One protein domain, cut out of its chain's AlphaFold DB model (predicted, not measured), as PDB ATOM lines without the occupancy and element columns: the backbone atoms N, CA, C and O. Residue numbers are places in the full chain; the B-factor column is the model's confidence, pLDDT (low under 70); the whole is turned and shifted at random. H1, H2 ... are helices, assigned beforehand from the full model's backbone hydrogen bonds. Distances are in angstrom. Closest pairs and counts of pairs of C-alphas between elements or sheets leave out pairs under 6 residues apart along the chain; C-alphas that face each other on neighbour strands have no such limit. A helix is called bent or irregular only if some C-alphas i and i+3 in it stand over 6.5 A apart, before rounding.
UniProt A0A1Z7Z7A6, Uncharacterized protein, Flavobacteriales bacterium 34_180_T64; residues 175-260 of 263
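What this domain is: This is residues 175 to 260 of the 263 residues of an uncharacterized protein of Flavobacteriales bacterium 34_180_T64 (UniProt A0A1Z7Z7A6). Crossed helices cluster round one short helix, H1, which sits in the middle of a compact, rounded body. H4 packs across H1 on one side; on the other, part of arm H3b of the bent helix H3 packs near the first end of H1, while arm H3a folds back on H3b and packs on H2. H2 makes a corner with H1 near its last end, where the short H5 also comes in. The printed part has 86 residues with five named helices, H1 to H5 in chain order, and no named strand; the class is all helix. The radius of gyration of the C-alphas is 12.0 A, and the spans are 29 by 27 by 21 A.

Where its parts are: H1 is residues 175 to 184, 14.1 A long, from C-alpha 175 at (-40.840, 119.582, 85.501). H2 is residues 186 to 194, 12.5 A long. H3, residues 198 to 223, was assigned as one helix by its hydrogen bonds but is bent: C-alphas 205 and 208 are 9.6 A apart. Its arms are H3a, residues 198 to 205, and H3b, residues 208 to 223, 25.7 A long. H3b has a kink of 44 degrees near residue 215 and is irregular, with C-alphas 219 and 222 7.9 A apart. H4 is residues 235 to 247, 18.3 A long, beginning at (-36.986, 117.959, 73.350). H5 is residues 254 to 258, ending at (-38.969, 107.007, 72.280).

How they stand to each other: H1 is the hub. It touches H4 at a steep tilt of 58 degrees, the same way; the closest C-alphas are those of Val 180 and Ile 241, 6.0 A. Residues 213 to 217 alone of H3b touch H1, at a steep tilt of 59 degrees, the closest C-alphas being those of Trp 175 and Tyr 216, 5.7 A. H1 and H2 touch only at the corner, and only just, with 3 pairs of C-alphas within 8 A; those of Leu 181 and Met 187 are closest, 5.0 A. H1 and H5 only just touch, with 3 such pairs, closest at Ala 183 and Phe 256, 5.4 A. H2 touches H3a at a steep tilt of 62 degrees, opposite ways, closest at the C-alphas of Leu 190 and Ile 201, 6.1 A. H3a and H3b touch at a steep tilt of 52 degrees, opposite ways, closest at the C-alphas of Ala 202 and Trp 210, 4.7 A. H4 and H5 are close but not clearly touching, and H3b and H4 are apart. Every O i to N i+4 pair is within hydrogen-bond range in H1, H2, H3a and H5, against 8 of 9 in H4 and 6 of 12 in H3b.

The domain as a whole: The two C-alphas farthest apart are those of Glu 208 and Lys 258, 32.7 A. The printed part has no cut, and the link from H3 to H4, 11 residues, is long. Its mean pLDDT is 91.0, and no printed residue is under 70.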
ATOM      1  N   TRP A 175     -40.877 120.367  86.736       88.69
ATOM      2  CA  TRP A 175     -40.840 119.582  85.501       88.69
ATOM      3  C   TRP A 175     -39.704 118.553  85.445       88.69
ATOM      4  O   TRP A 175     -39.887 117.481  84.894       88.69
ATOM      5  N   PHE A 176     -38.526 118.874  85.963       89.62
ATOM      6  CA  PHE A 176     -37.361 118.002  85.928       89.62
ATOM      7  C   PHE A 176     -37.509 116.844  86.912       89.62
ATOM      8  O   PHE A 176     -37.345 115.708  86.493       89.62
ATOM      9  N   GLU A 177     -37.908 117.097  88.166       89.81
ATOM     10  CA  GLU A 177     -38.176 116.012  89.131       89.81
ATOM     11  C   GLU A 177     -39.258 115.069  88.606       89.81
ATOM     12  O   GLU A 177     -39.061 113.861  88.544       89.81
ATOM     13  N   VAL A 178     -40.383 115.628  88.147       93.50
ATOM     14  CA  VAL A 178     -41.459 114.839  87.535       93.50
ATOM     15  C   VAL A 178     -40.955 114.107  86.291       93.50
ATOM     16  O   VAL A 178     -41.312 112.955  86.075       93.50
ATOM     17  N   GLY A 179     -40.094 114.741  85.497       94.94
ATOM     18  CA  GLY A 179     -39.498 114.142  84.313       94.94
ATOM     19  C   GLY A 179     -38.581 112.958  84.609       94.94
ATOM     20  O   GLY A 179     -38.657 111.969  83.892       94.94
ATOM     21  N   VAL A 180     -37.788 113.008  85.683       94.88
ATOM     22  CA  VAL A 180     -36.975 111.868  86.141       94.88
ATOM     23  C   VAL A 180     -37.866 110.707  86.595       94.88
ATOM     24  O   VAL A 180     -37.548 109.556  86.313       94.88
ATOM     25  N   LEU A 181     -39.018 110.978  87.222       96.44
ATOM     26  CA  LEU A 181     -39.981 109.923  87.577       96.44
ATOM     27  C   LEU A 181     -40.588 109.247  86.340       96.44
ATOM     28  O   LEU A 181     -40.793 108.037  86.340       96.44
ATOM     29  N   PHE A 182     -40.867 110.013  85.281       96.50
ATOM     30  CA  PHE A 182     -41.292 109.442  83.997       96.50
ATOM     31  C   PHE A 182     -40.161 108.662  83.316       96.50
ATOM     32  O   PHE A 182     -40.406 107.594  82.764       96.50
ATOM     33  N   ALA A 183     -38.927 109.168  83.367       96.88
ATOM     34  CA  ALA A 183     -37.775 108.490  82.783       96.88
ATOM     35  C   ALA A 183     -37.472 107.164  83.486       96.88
ATOM     36  O   ALA A 183     -37.261 106.171  82.808       96.88
ATOM     37  N   SER A 184     -37.521 107.126  84.817       94.38
ATOM     38  CA  SER A 184     -37.242 105.928  85.628       94.38
ATOM     39  C   SER A 184     -38.369 104.894  85.664       94.38
ATOM     40  O   SER A 184     -38.150 103.771  86.110       94.38
ATOM     41  N   GLY A 185     -39.579 105.255  85.231       94.19
ATOM     42  CA  GLY A 185     -40.767 104.404  85.349       94.19
ATOM     43  C   GLY A 185     -41.430 104.437  86.731       94.19
ATOM     44  O   GLY A 185     -42.516 103.887  86.897       94.19
ATOM     45  N   GLU A 186     -40.862 105.144  87.720       93.56
ATOM     46  CA  GLU A 186     -41.515 105.364  89.023       93.56
ATOM     47  C   GLU A 186     -42.905 106.003  88.865       93.56
ATOM     48  O   GLU A 186     -43.828 105.724  89.635       93.56
ATOM     49  N   MET A 187     -43.071 106.867  87.858       96.50
ATOM     50  CA  MET A 187     -44.352 107.509  87.586       96.50
ATOM     51  C   MET A 187     -45.416 106.516  87.106       96.50
ATOM     52  O   MET A 187     -46.576 106.686  87.469       96.50
ATOM     53  N   ASP A 188     -45.050 105.476  86.355       93.88
ATOM     54  CA  ASP A 188     -46.010 104.484  85.853       93.88
ATOM     55  C   ASP A 188     -46.631 103.698  87.017       93.88
ATOM     56  O   ASP A 188     -47.854 103.556  87.093       93.88
ATOM     57  N   ILE A 189     -45.807 103.324  88.003       95.38
ATOM     58  CA  ILE A 189     -46.243 102.678  89.251       95.38
ATOM     59  C   ILE A 189     -47.228 103.581  90.012       95.38
ATOM     60  O   ILE A 189     -48.272 103.135  90.496       95.38
ATOM     61  N   LEU A 190     -46.919 104.877  90.116       95.88
ATOM     62  CA  LEU A 190     -47.780 105.848  90.795       95.88
ATOM     63  C   LEU A 190     -49.091 106.098  90.036       95.88
ATOM     64  O   LEU A 190     -50.142 106.255  90.665       95.88
ATOM     65  N   ILE A 191     -49.045 106.134  88.702       96.19
ATOM     66  CA  ILE A 191     -50.218 106.281  87.837       96.19
ATOM     67  C   ILE A 191     -51.152 105.087  88.012       96.19
ATOM     68  O   ILE A 191     -52.351 105.299  88.211       96.19
ATOM     69  N   GLU A 192     -50.619 103.864  87.998       96.44
ATOM     70  CA  GLU A 192     -51.391 102.640  88.211       96.44
ATOM     71  C   GLU A 192     -52.045 102.640  89.600       96.44
ATOM     72  O   GLU A 192     -53.269 102.532  89.723       96.44
ATOM     73  N   LYS A 193     -51.250 102.891  90.648       96.94
ATOM     74  CA  LYS A 193     -51.712 102.931  92.044       96.94
ATOM     75  C   LYS A 193     -52.836 103.944  92.274       96.94
ATOM     76  O   LYS A 193     -53.795 103.662  92.994       96.94
ATOM     77  N   HIS A 194     -52.733 105.131  91.679       97.19
ATOM     78  CA  HIS A 194     -53.677 106.234  91.896       97.19
ATOM     79  C   HIS A 194     -54.688 106.427  90.768       97.19
ATOM     80  O   HIS A 194     -55.404 107.432  90.776       97.19
ATOM     81  N   LYS A 195     -54.773 105.486  89.817       95.12
ATOM     82  CA  LYS A 195     -55.679 105.533  88.656       95.12
ATOM     83  C   LYS A 195     -55.607 106.878  87.923       95.12
ATOM     84  O   LYS A 195     -56.618 107.557  87.739       95.12
ATOM     85  N   SER A 196     -54.388 107.306  87.593       93.00
ATOM     86  CA  SER A 196     -54.096 108.579  86.912       93.00
ATOM     87  C   SER A 196     -54.510 109.851  87.678       93.00
ATOM     88  O   SER A 196     -54.567 110.940  87.104       93.00
ATOM     89  N   ASN A 197     -54.777 109.775  88.988       97.06
ATOM     90  CA  ASN A 197     -55.113 110.951  89.789       97.06
ATOM     91  C   ASN A 197     -53.858 111.767  90.153       97.06
ATOM     92  O   ASN A 197     -53.239 111.558  91.199       97.06
ATOM     93  N   ALA A 198     -53.530 112.758  89.320       95.56
ATOM     94  CA  ALA A 198     -52.353 113.619  89.486       95.56
ATOM     95  C   ALA A 198     -52.245 114.290  90.870       95.56
ATOM     96  O   ALA A 198     -51.143 114.489  91.376       95.56
ATOM     97  N   THR A 199     -53.369 114.636  91.508       96.88
ATOM     98  CA  THR A 199     -53.362 115.258  92.842       96.88
ATOM     99  C   THR A 199     -52.940 114.263  93.923       96.88
ATOM    100  O   THR A 199     -52.156 114.625  94.798       96.88
ATOM    101  N   ARG A 200     -53.433 113.018  93.876       96.94
ATOM    102  CA  ARG A 200     -53.034 111.972  94.833       96.94
ATOM    103  C   ARG A 200     -51.580 111.558  94.637       96.94
ATOM    104  O   ARG A 200     -50.850 111.502  95.619       96.94
ATOM    105  N   ILE A 201     -51.155 111.400  93.383       97.00
ATOM    106  CA  ILE A 201     -49.755 111.135  93.023       97.00
ATOM    107  C   ILE A 201     -48.847 112.228  93.594       97.00
ATOM    108  O   ILE A 201     -47.873 111.935  94.283       97.00
ATOM    109  N   ALA A 202     -49.193 113.500  93.362       95.94
ATOM    110  CA  ALA A 202     -48.381 114.611  93.836       95.94
ATOM    111  C   ALA A 202     -48.311 114.674  95.372       95.94
ATOM    112  O   ALA A 202     -47.252 114.971  95.919       95.94
ATOM    113  N   LYS A 203     -49.422 114.395  96.066       95.25
ATOM    114  CA  LYS A 203     -49.467 114.359  97.536       95.25
ATOM    115  C   LYS A 203     -48.633 113.222  98.112       95.25
ATOM    116  O   LYS A 203     -47.915 113.451  99.075       95.25
ATOM    117  N   GLU A 204     -48.706 112.031  97.521       94.00
ATOM    118  CA  GLU A 204     -47.907 110.890  97.970       94.00
ATOM    119  C   GLU A 204     -46.411 111.135  97.749       94.00
ATOM    120  O   GLU A 204     -45.618 110.945  98.665       94.00
ATOM    121  N   ARG A 205     -46.020 111.595  96.554       89.94
ATOM    122  CA  ARG A 205     -44.602 111.714  96.194       89.94
ATOM    123  C   ARG A 205     -43.915 112.957  96.765       89.94
ATOM    124  O   ARG A 205     -42.725 112.893  97.059       89.94
ATOM    125  N   PHE A 206     -44.639 114.071  96.902       89.00
ATOM    126  CA  PHE A 206     -44.063 115.383  97.238       89.00
ATOM    127  C   PHE A 206     -44.639 116.022  98.513       89.00
ATOM    128  O   PHE A 206     -44.273 117.154  98.846       89.00
ATOM    129  N   GLY A 207     -45.537 115.336  99.231       89.56
ATOM    130  CA  GLY A 207     -46.067 115.784 100.520       89.56
ATOM    131  C   GLY A 207     -46.691 117.180 100.461       89.56
ATOM    132  O   GLY A 207     -47.533 117.471  99.612       89.56
ATOM    133  N   GLU A 208     -46.260 118.072 101.353       82.56
ATOM    134  CA  GLU A 208     -46.782 119.444 101.461       82.56
ATOM    135  C   GLU A 208     -46.535 120.301 100.205       82.56
ATOM    136  O   GLU A 208     -47.297 121.228  99.927       82.56
ATOM    137  N   ASN A 209     -45.535 119.960  99.384       83.62
ATOM    138  CA  ASN A 209     -45.189 120.705  98.171       83.62
ATOM    139  C   ASN A 209     -45.962 120.253  96.920       83.62
ATOM    140  O   ASN A 209     -45.701 120.751  95.822       83.62
ATOM    141  N   TRP A 210     -46.925 119.335  97.055       89.56
ATOM    142  CA  TRP A 210     -47.634 118.691  95.940       89.56
ATOM    143  C   TRP A 210     -48.188 119.658  94.883       89.56
ATOM    144  O   TRP A 210     -48.168 119.355  93.688       89.56
ATOM    145  N   SER A 211     -48.657 120.839  95.293       89.88
ATOM    146  CA  SER A 211     -49.275 121.828  94.400       89.88
ATOM    147  C   SER A 211     -48.306 122.365  93.338       89.88
ATOM    148  O   SER A 211     -48.733 122.668  92.223       89.88
ATOM    149  N   LYS A 212     -46.999 122.411  93.637       88.94
ATOM    150  CA  LYS A 212     -45.926 122.811  92.706       88.94
ATOM    151  C   LYS A 212     -45.748 121.796  91.568       88.94
ATOM    152  O   LYS A 212     -45.477 122.189  90.432       88.94
ATOM    153  N   TYR A 213     -45.903 120.506  91.869       92.62
ATOM    154  CA  TYR A 213     -45.605 119.389  90.964       92.62
ATOM    155  C   TYR A 213     -46.830 118.906  90.185       92.62
ATOM    156  O   TYR A 213     -46.715 118.522  89.021       92.62
ATOM    157  N   ARG A 214     -48.020 118.999  90.790       95.19
ATOM    158  CA  ARG A 214     -49.290 118.525  90.221       95.19
ATOM    159  C   ARG A 214     -49.556 118.976  88.776       95.19
ATOM    160  O   ARG A 214     -50.017 118.132  88.010       95.19
ATOM    161  N   PRO A 215     -49.283 120.229  88.352       93.94
ATOM    162  CA  PRO A 215     -49.497 120.637  86.960       93.94
ATOM    163  C   PRO A 215     -48.650 119.843  85.960       93.94
ATOM    164  O   PRO A 215     -49.138 119.479  84.901       93.94
ATOM    165  N   TYR A 216     -47.402 119.529  86.310       93.56
ATOM    166  CA  TYR A 216     -46.494 118.793  85.429       93.56
ATOM    167  C   TYR A 216     -46.890 117.326  85.296       93.56
ATOM    168  O   TYR A 216     -46.768 116.750  84.221       93.56
ATOM    169  N   ILE A 217     -47.409 116.734  86.371       95.31
ATOM    170  CA  ILE A 217     -47.952 115.372  86.349       95.31
ATOM    171  C   ILE A 217     -49.223 115.346  85.493       95.31
ATOM    172  O   ILE A 217     -49.322 114.562  84.558       95.31
ATOM    173  N   SER A 218     -50.164 116.253  85.772       94.81
ATOM    174  CA  SER A 218     -51.458 116.327  85.085       94.81
ATOM    175  C   SER A 218     -51.320 116.498  83.573       94.81
ATOM    176  O   SER A 218     -52.039 115.836  82.836       94.81
ATOM    177  N   ASP A 219     -50.416 117.366  83.117       92.50
ATOM    178  CA  ASP A 219     -50.265 117.678  81.689       92.50
ATOM    179  C   ASP A 219     -49.457 116.617  80.924       92.50
ATOM    180  O   ASP A 219     -49.520 116.571  79.693       92.50
ATOM    181  N   SER A 220     -48.697 115.783  81.642       94.81
ATOM    182  CA  SER A 220     -47.823 114.759  81.053       94.81
ATOM    183  C   SER A 220     -48.450 113.367  81.045       94.81
ATOM    184  O   SER A 220     -48.089 112.550  80.200       94.81
ATOM    185  N   ILE A 221     -49.408 113.087  81.940       92.44
ATOM    186  CA  ILE A 221     -50.198 111.849  81.888       92.44
ATOM    187  C   ILE A 221     -50.925 111.786  80.538       92.44
ATOM    188  O   ILE A 221     -51.663 112.697  80.163       92.44
ATOM    189  N   GLY A 222     -50.688 110.709  79.788       79.31
ATOM    190  CA  GLY A 222     -51.250 110.495  78.452       79.31
ATOM    191  C   GLY A 222     -50.612 111.329  77.336       79.31
ATOM    192  O   GLY A 222     -50.957 111.116  76.179       79.31
ATOM    193  N   ASN A 223     -49.691 112.252  77.651       81.56
ATOM    194  CA  ASN A 223     -48.951 113.074  76.685       81.56
ATOM    195  C   ASN A 223     -49.834 113.754  75.607       81.56
ATOM    196  O   ASN A 223     -49.474 113.833  74.436       81.56
ATOM    197  N   ILE A 224     -51.022 114.229  75.990       74.19
ATOM    198  CA  ILE A 224     -52.031 114.726  75.030       74.19
ATOM    199  C   ILE A 224     -51.868 116.233  74.765       74.19
ATOM    200  O   ILE A 224     -52.333 116.760  73.755       74.19
ATOM    201  N   THR A 225     -51.215 116.962  75.672       77.38
ATOM    202  CA  THR A 225     -51.169 118.429  75.635       77.38
ATOM    203  C   THR A 225     -49.833 118.951  75.110       77.38
ATOM    204  O   THR A 225     -48.773 118.511  75.537       77.38
ATOM    205  N   ASN A 226     -49.840 119.984  74.265       78.75
ATOM    206  CA  ASN A 226     -48.611 120.707  73.890       78.75
ATOM    207  C   ASN A 226     -48.243 121.805  74.906       78.75
ATOM    208  O   ASN A 226     -47.603 122.799  74.569       78.75
ATOM    209  N   GLY A 227     -48.683 121.650  76.158       80.00
ATOM    210  CA  GLY A 227     -48.526 122.653  77.200       80.00
ATOM    211  C   GLY A 227     -47.087 122.793  77.692       80.00
ATOM    212  O   GLY A 227     -46.288 121.852  77.694       80.00
ATOM    213  N   ASP A 228     -46.772 123.974  78.223       79.50
ATOM    214  CA  ASP A 228     -45.478 124.279  78.843       79.50
ATOM    215  C   ASP A 228     -45.175 123.446  80.095       79.50
ATOM    216  O   ASP A 228     -44.033 123.443  80.575       79.50
ATOM    217  N   LYS A 229     -46.182 122.767  80.651       88.25
ATOM    218  CA  LYS A 229     -46.067 121.880  81.812       88.25
ATOM    219  C   LYS A 229     -46.002 120.402  81.432       88.25
ATOM    220  O   LYS A 229     -45.593 119.613  82.273       88.25
ATOM    221  N   ASN A 230     -46.290 120.035  80.185       92.88
ATOM    222  CA  ASN A 230     -46.003 118.688  79.716       92.88
ATOM    223  C   ASN A 230     -44.471 118.482  79.664       92.88
ATOM    224  O   ASN A 230     -43.730 119.330  79.152       92.88
ATOM    225  N   ILE A 231     -43.978 117.385  80.242       93.25
ATOM    226  CA  ILE A 231     -42.557 117.012  80.210       93.25
ATOM    227  C   ILE A 231     -42.107 116.722  78.777       93.25
ATOM    228  O   ILE A 231     -41.016 117.131  78.377       93.25
ATOM    229  N   PHE A 232     -42.973 116.088  77.992       93.38
ATOM    230  CA  PHE A 232     -42.677 115.580  76.658       93.38
ATOM    231  C   PHE A 232     -42.812 116.632  75.549       93.38
ATOM    232  O   PHE A 232     -42.395 116.393  74.420       93.38
ATOM    233  N   SER A 233     -43.329 117.831  75.849       88.19
ATOM    234  CA  SER A 233     -43.555 118.869  74.831       88.19
ATOM    235  C   SER A 233     -42.273 119.535  74.321       88.19
ATOM    236  O   SER A 233     -42.282 120.162  73.260       88.19
ATOM    237  N   ARG A 234     -41.149 119.430  75.049       86.69
ATOM    238  CA  ARG A 234     -39.888 120.094  74.682       86.69
ATOM    239  C   ARG A 234     -38.704 119.127  74.685       86.69
ATOM    240  O   ARG A 234     -38.235 118.721  75.745       86.69
ATOM    241  N   ASN A 235     -38.125 118.878  73.507       87.88
ATOM    242  CA  ASN A 235     -36.986 117.959  73.350       87.88
ATOM    243  C   ASN A 235     -35.774 118.346  74.220       87.88
ATOM    244  O   ASN A 235     -35.083 117.495  74.767       87.88
ATOM    245  N   ASN A 236     -35.539 119.648  74.429       83.81
ATOM    246  CA  ASN A 236     -34.445 120.120  75.281       83.81
ATOM    247  C   ASN A 236     -34.598 119.740  76.766       83.81
ATOM    248  O   ASN A 236     -33.601 119.720  77.482       83.81
ATOM    249  N   ARG A 237     -35.821 119.482  77.242       87.50
ATOM    250  CA  ARG A 237     -36.082 118.986  78.598       87.50
ATOM    251  C   ARG A 237     -35.775 117.503  78.682       87.50
ATOM    252  O   ARG A 237     -35.096 117.096  79.616       87.50
ATOM    253  N   LEU A 238     -36.205 116.745  77.679       92.62
ATOM    254  CA  LEU A 238     -35.960 115.311  77.601       92.62
ATOM    255  C   LEU A 238     -34.462 115.001  77.556       92.62
ATOM    256  O   LEU A 238     -33.991 114.246  78.391       92.62
ATOM    257  N   LEU A 239     -33.697 115.700  76.711       89.69
ATOM    258  CA  LEU A 239     -32.233 115.558  76.651       89.69
ATOM    259  C   LEU A 239     -31.538 115.888  77.984       89.69
ATOM    260  O   LEU A 239     -30.497 115.324  78.303       89.69
ATOM    261  N   LYS A 240     -32.085 116.824  78.774       86.12
ATOM    262  CA  LYS A 240     -31.542 117.142  80.106       86.12
ATOM    263  C   LYS A 240     -31.825 116.033  81.115       86.12
ATOM    264  O   LYS A 240     -30.955 115.740  81.926       86.12
ATOM    265  N   ILE A 241     -33.032 115.473  81.085       91.44
ATOM    266  CA  ILE A 241     -33.435 114.372  81.964       91.44
ATOM    267  C   ILE A 241     -32.638 113.114  81.609       91.44
ATOM    268  O   ILE A 241     -32.046 112.520  82.496       91.44
ATOM    269  N   GLU A 242     -32.548 112.769  80.323       93.81
ATOM    270  CA  GLU A 242     -31.761 111.634  79.829       93.81
ATOM    271  C   GLU A 242     -30.304 111.740  80.272       93.81
ATOM    272  O   GLU A 242     -29.783 110.827  80.905       93.81
ATOM    273  N   LYS A 243     -29.668 112.889  80.012       87.00
ATOM    274  CA  LYS A 243     -28.292 113.134  80.440       87.00
ATOM    275  C   LYS A 243     -28.120 112.911  81.948       87.00
ATOM    276  O   LYS A 243     -27.169 112.259  82.355       87.00
ATOM    277  N   TYR A 244     -29.034 113.442  82.758       84.88
ATOM    278  CA  TYR A 244     -28.982 113.275  84.208       84.88
ATOM    279  C   TYR A 244     -29.150 111.817  84.632       84.88
ATOM    280  O   TYR A 244     -28.409 111.350  85.489       84.88
ATOM    281  N   CYS A 245     -30.091 111.091  84.031       84.38
ATOM    282  CA  CYS A 245     -30.290 109.677  84.320       84.38
ATOM    283  C   CYS A 245     -29.041 108.855  83.973       84.38
ATOM    284  O   CYS A 245     -28.616 108.054  84.796       84.38
ATOM    285  N   LEU A 246     -28.403 109.117  82.827       84.88
ATOM    286  CA  LEU A 246     -27.156 108.458  82.425       84.88
ATOM    287  C   LEU A 246     -25.983 108.784  83.362       84.88
ATOM    288  O   LEU A 246     -25.220 107.895  83.709       84.88
ATOM    289  N   GLU A 247     -25.837 110.041  83.786       77.81
ATOM    290  CA  GLU A 247     -24.770 110.461  84.710       77.81
ATOM    291  C   GLU A 247     -24.938 109.897  86.134       77.81
ATOM    292  O   GLU A 247     -23.983 109.929  86.905       77.81
ATOM    293  N   ASN A 248     -26.134 109.414  86.493       82.25
ATOM    294  CA  ASN A 248     -26.466 108.910  87.832       82.25
ATOM    295  C   ASN A 248     -26.907 107.436  87.829       82.25
ATOM    296  O   ASN A 248     -27.536 106.996  88.790       82.25
ATOM    297  N   ASP A 249     -26.635 106.695  86.750       89.19
ATOM    298  CA  ASP A 249     -26.987 105.275  86.604       89.19
ATOM    299  C   ASP A 249     -28.479 104.964  86.867       89.19
ATOM    300  O   ASP A 249     -28.843 103.900  87.371       89.19
ATOM    301  N   ILE A 250     -29.370 105.898  86.521       87.25
ATOM    302  CA  ILE A 250     -30.822 105.724  86.635       87.25
ATOM    303  C   ILE A 250     -31.325 105.043  85.355       87.25
ATOM    304  O   ILE A 250     -31.172 105.618  84.272       87.25
ATOM    305  N   PRO A 251     -31.972 103.864  85.447       93.19
ATOM    306  CA  PRO A 251     -32.569 103.207  84.291       93.19
ATOM    307  C   PRO A 251     -33.579 104.118  83.593       93.19
ATOM    308  O   PRO A 251     -34.393 104.759  84.255       93.19
ATOM    309  N   ILE A 252     -33.543 104.166  82.261       95.94
ATOM    310  CA  ILE A 252     -34.493 104.939  81.455       95.94
ATOM    311  C   ILE A 252     -35.457 103.970  80.770       95.94
ATOM    312  O   ILE A 252     -35.032 103.012  80.125       95.94
ATOM    313  N   THR A 253     -36.759 104.217  80.899       96.31
ATOM    314  CA  THR A 253     -37.797 103.416  80.254       96.31
ATOM    315  C   THR A 253     -37.779 103.605  78.742       96.31
ATOM    316  O   THR A 253     -37.577 104.706  78.222       96.31
ATOM    317  N   GLU A 254     -38.089 102.531  78.015       95.62
ATOM    318  CA  GLU A 254     -38.200 102.571  76.555       95.62
ATOM    319  C   GLU A 254     -39.234 103.612  76.092       95.62
ATOM    320  O   GLU A 254     -39.028 104.308  75.095       95.62
ATOM    321  N   TYR A 255     -40.334 103.759  76.844       93.88
ATOM    322  CA  TYR A 255     -41.353 104.770  76.574       93.88
ATOM    323  C   TYR A 255     -40.764 106.182  76.581       93.88
ATOM    324  O   TYR A 255     -41.022 106.942  75.646       93.88
ATOM    325  N   PHE A 256     -39.957 106.525  77.591       95.50
ATOM    326  CA  PHE A 256     -39.328 107.840  77.692       95.50
ATOM    327  C   PHE A 256     -38.311 108.068  76.568       95.50
ATOM    328  O   PHE A 256     -38.357 109.108  75.910       95.50
ATOM    329  N   SER A 257     -37.451 107.083  76.287       93.94
ATOM    330  CA  SER A 257     -36.450 107.170  75.213       93.94
ATOM    331  C   SER A 257     -37.083 107.418  73.841       93.94
ATOM    332  O   SER A 257     -36.581 108.238  73.075       93.94
ATOM    333  N   LYS A 258     -38.232 106.794  73.542       94.62
ATOM    334  CA  LYS A 258     -38.969 107.007  72.280       94.62
ATOM    335  C   LYS A 258     -39.493 108.434  72.094       94.62
ATOM    336  O   LYS A 258     -39.780 108.824  70.965       94.62
ATOM    337  N   GLN A 259     -39.630 109.218  73.167       92.88
ATOM    338  CA  GLN A 259     -40.072 110.616  73.070       92.88
ATOM    339  C   GLN A 259     -38.940 111.570  72.652       92.88
ATOM    340  O   GLN A 259     -39.210 112.715  72.280       92.88
ATOM    341  N   ILE A 260     -37.679 111.129  72.711       91.94
ATOM    342  CA  ILE A 260     -36.512 111.952  72.387       91.94
ATOM    343  C   ILE A 260     -36.332 111.987  70.872       91.94
ATOM    344  O   ILE A 260     -36.115 110.965  70.224       91.94
TER     345      ILE A 260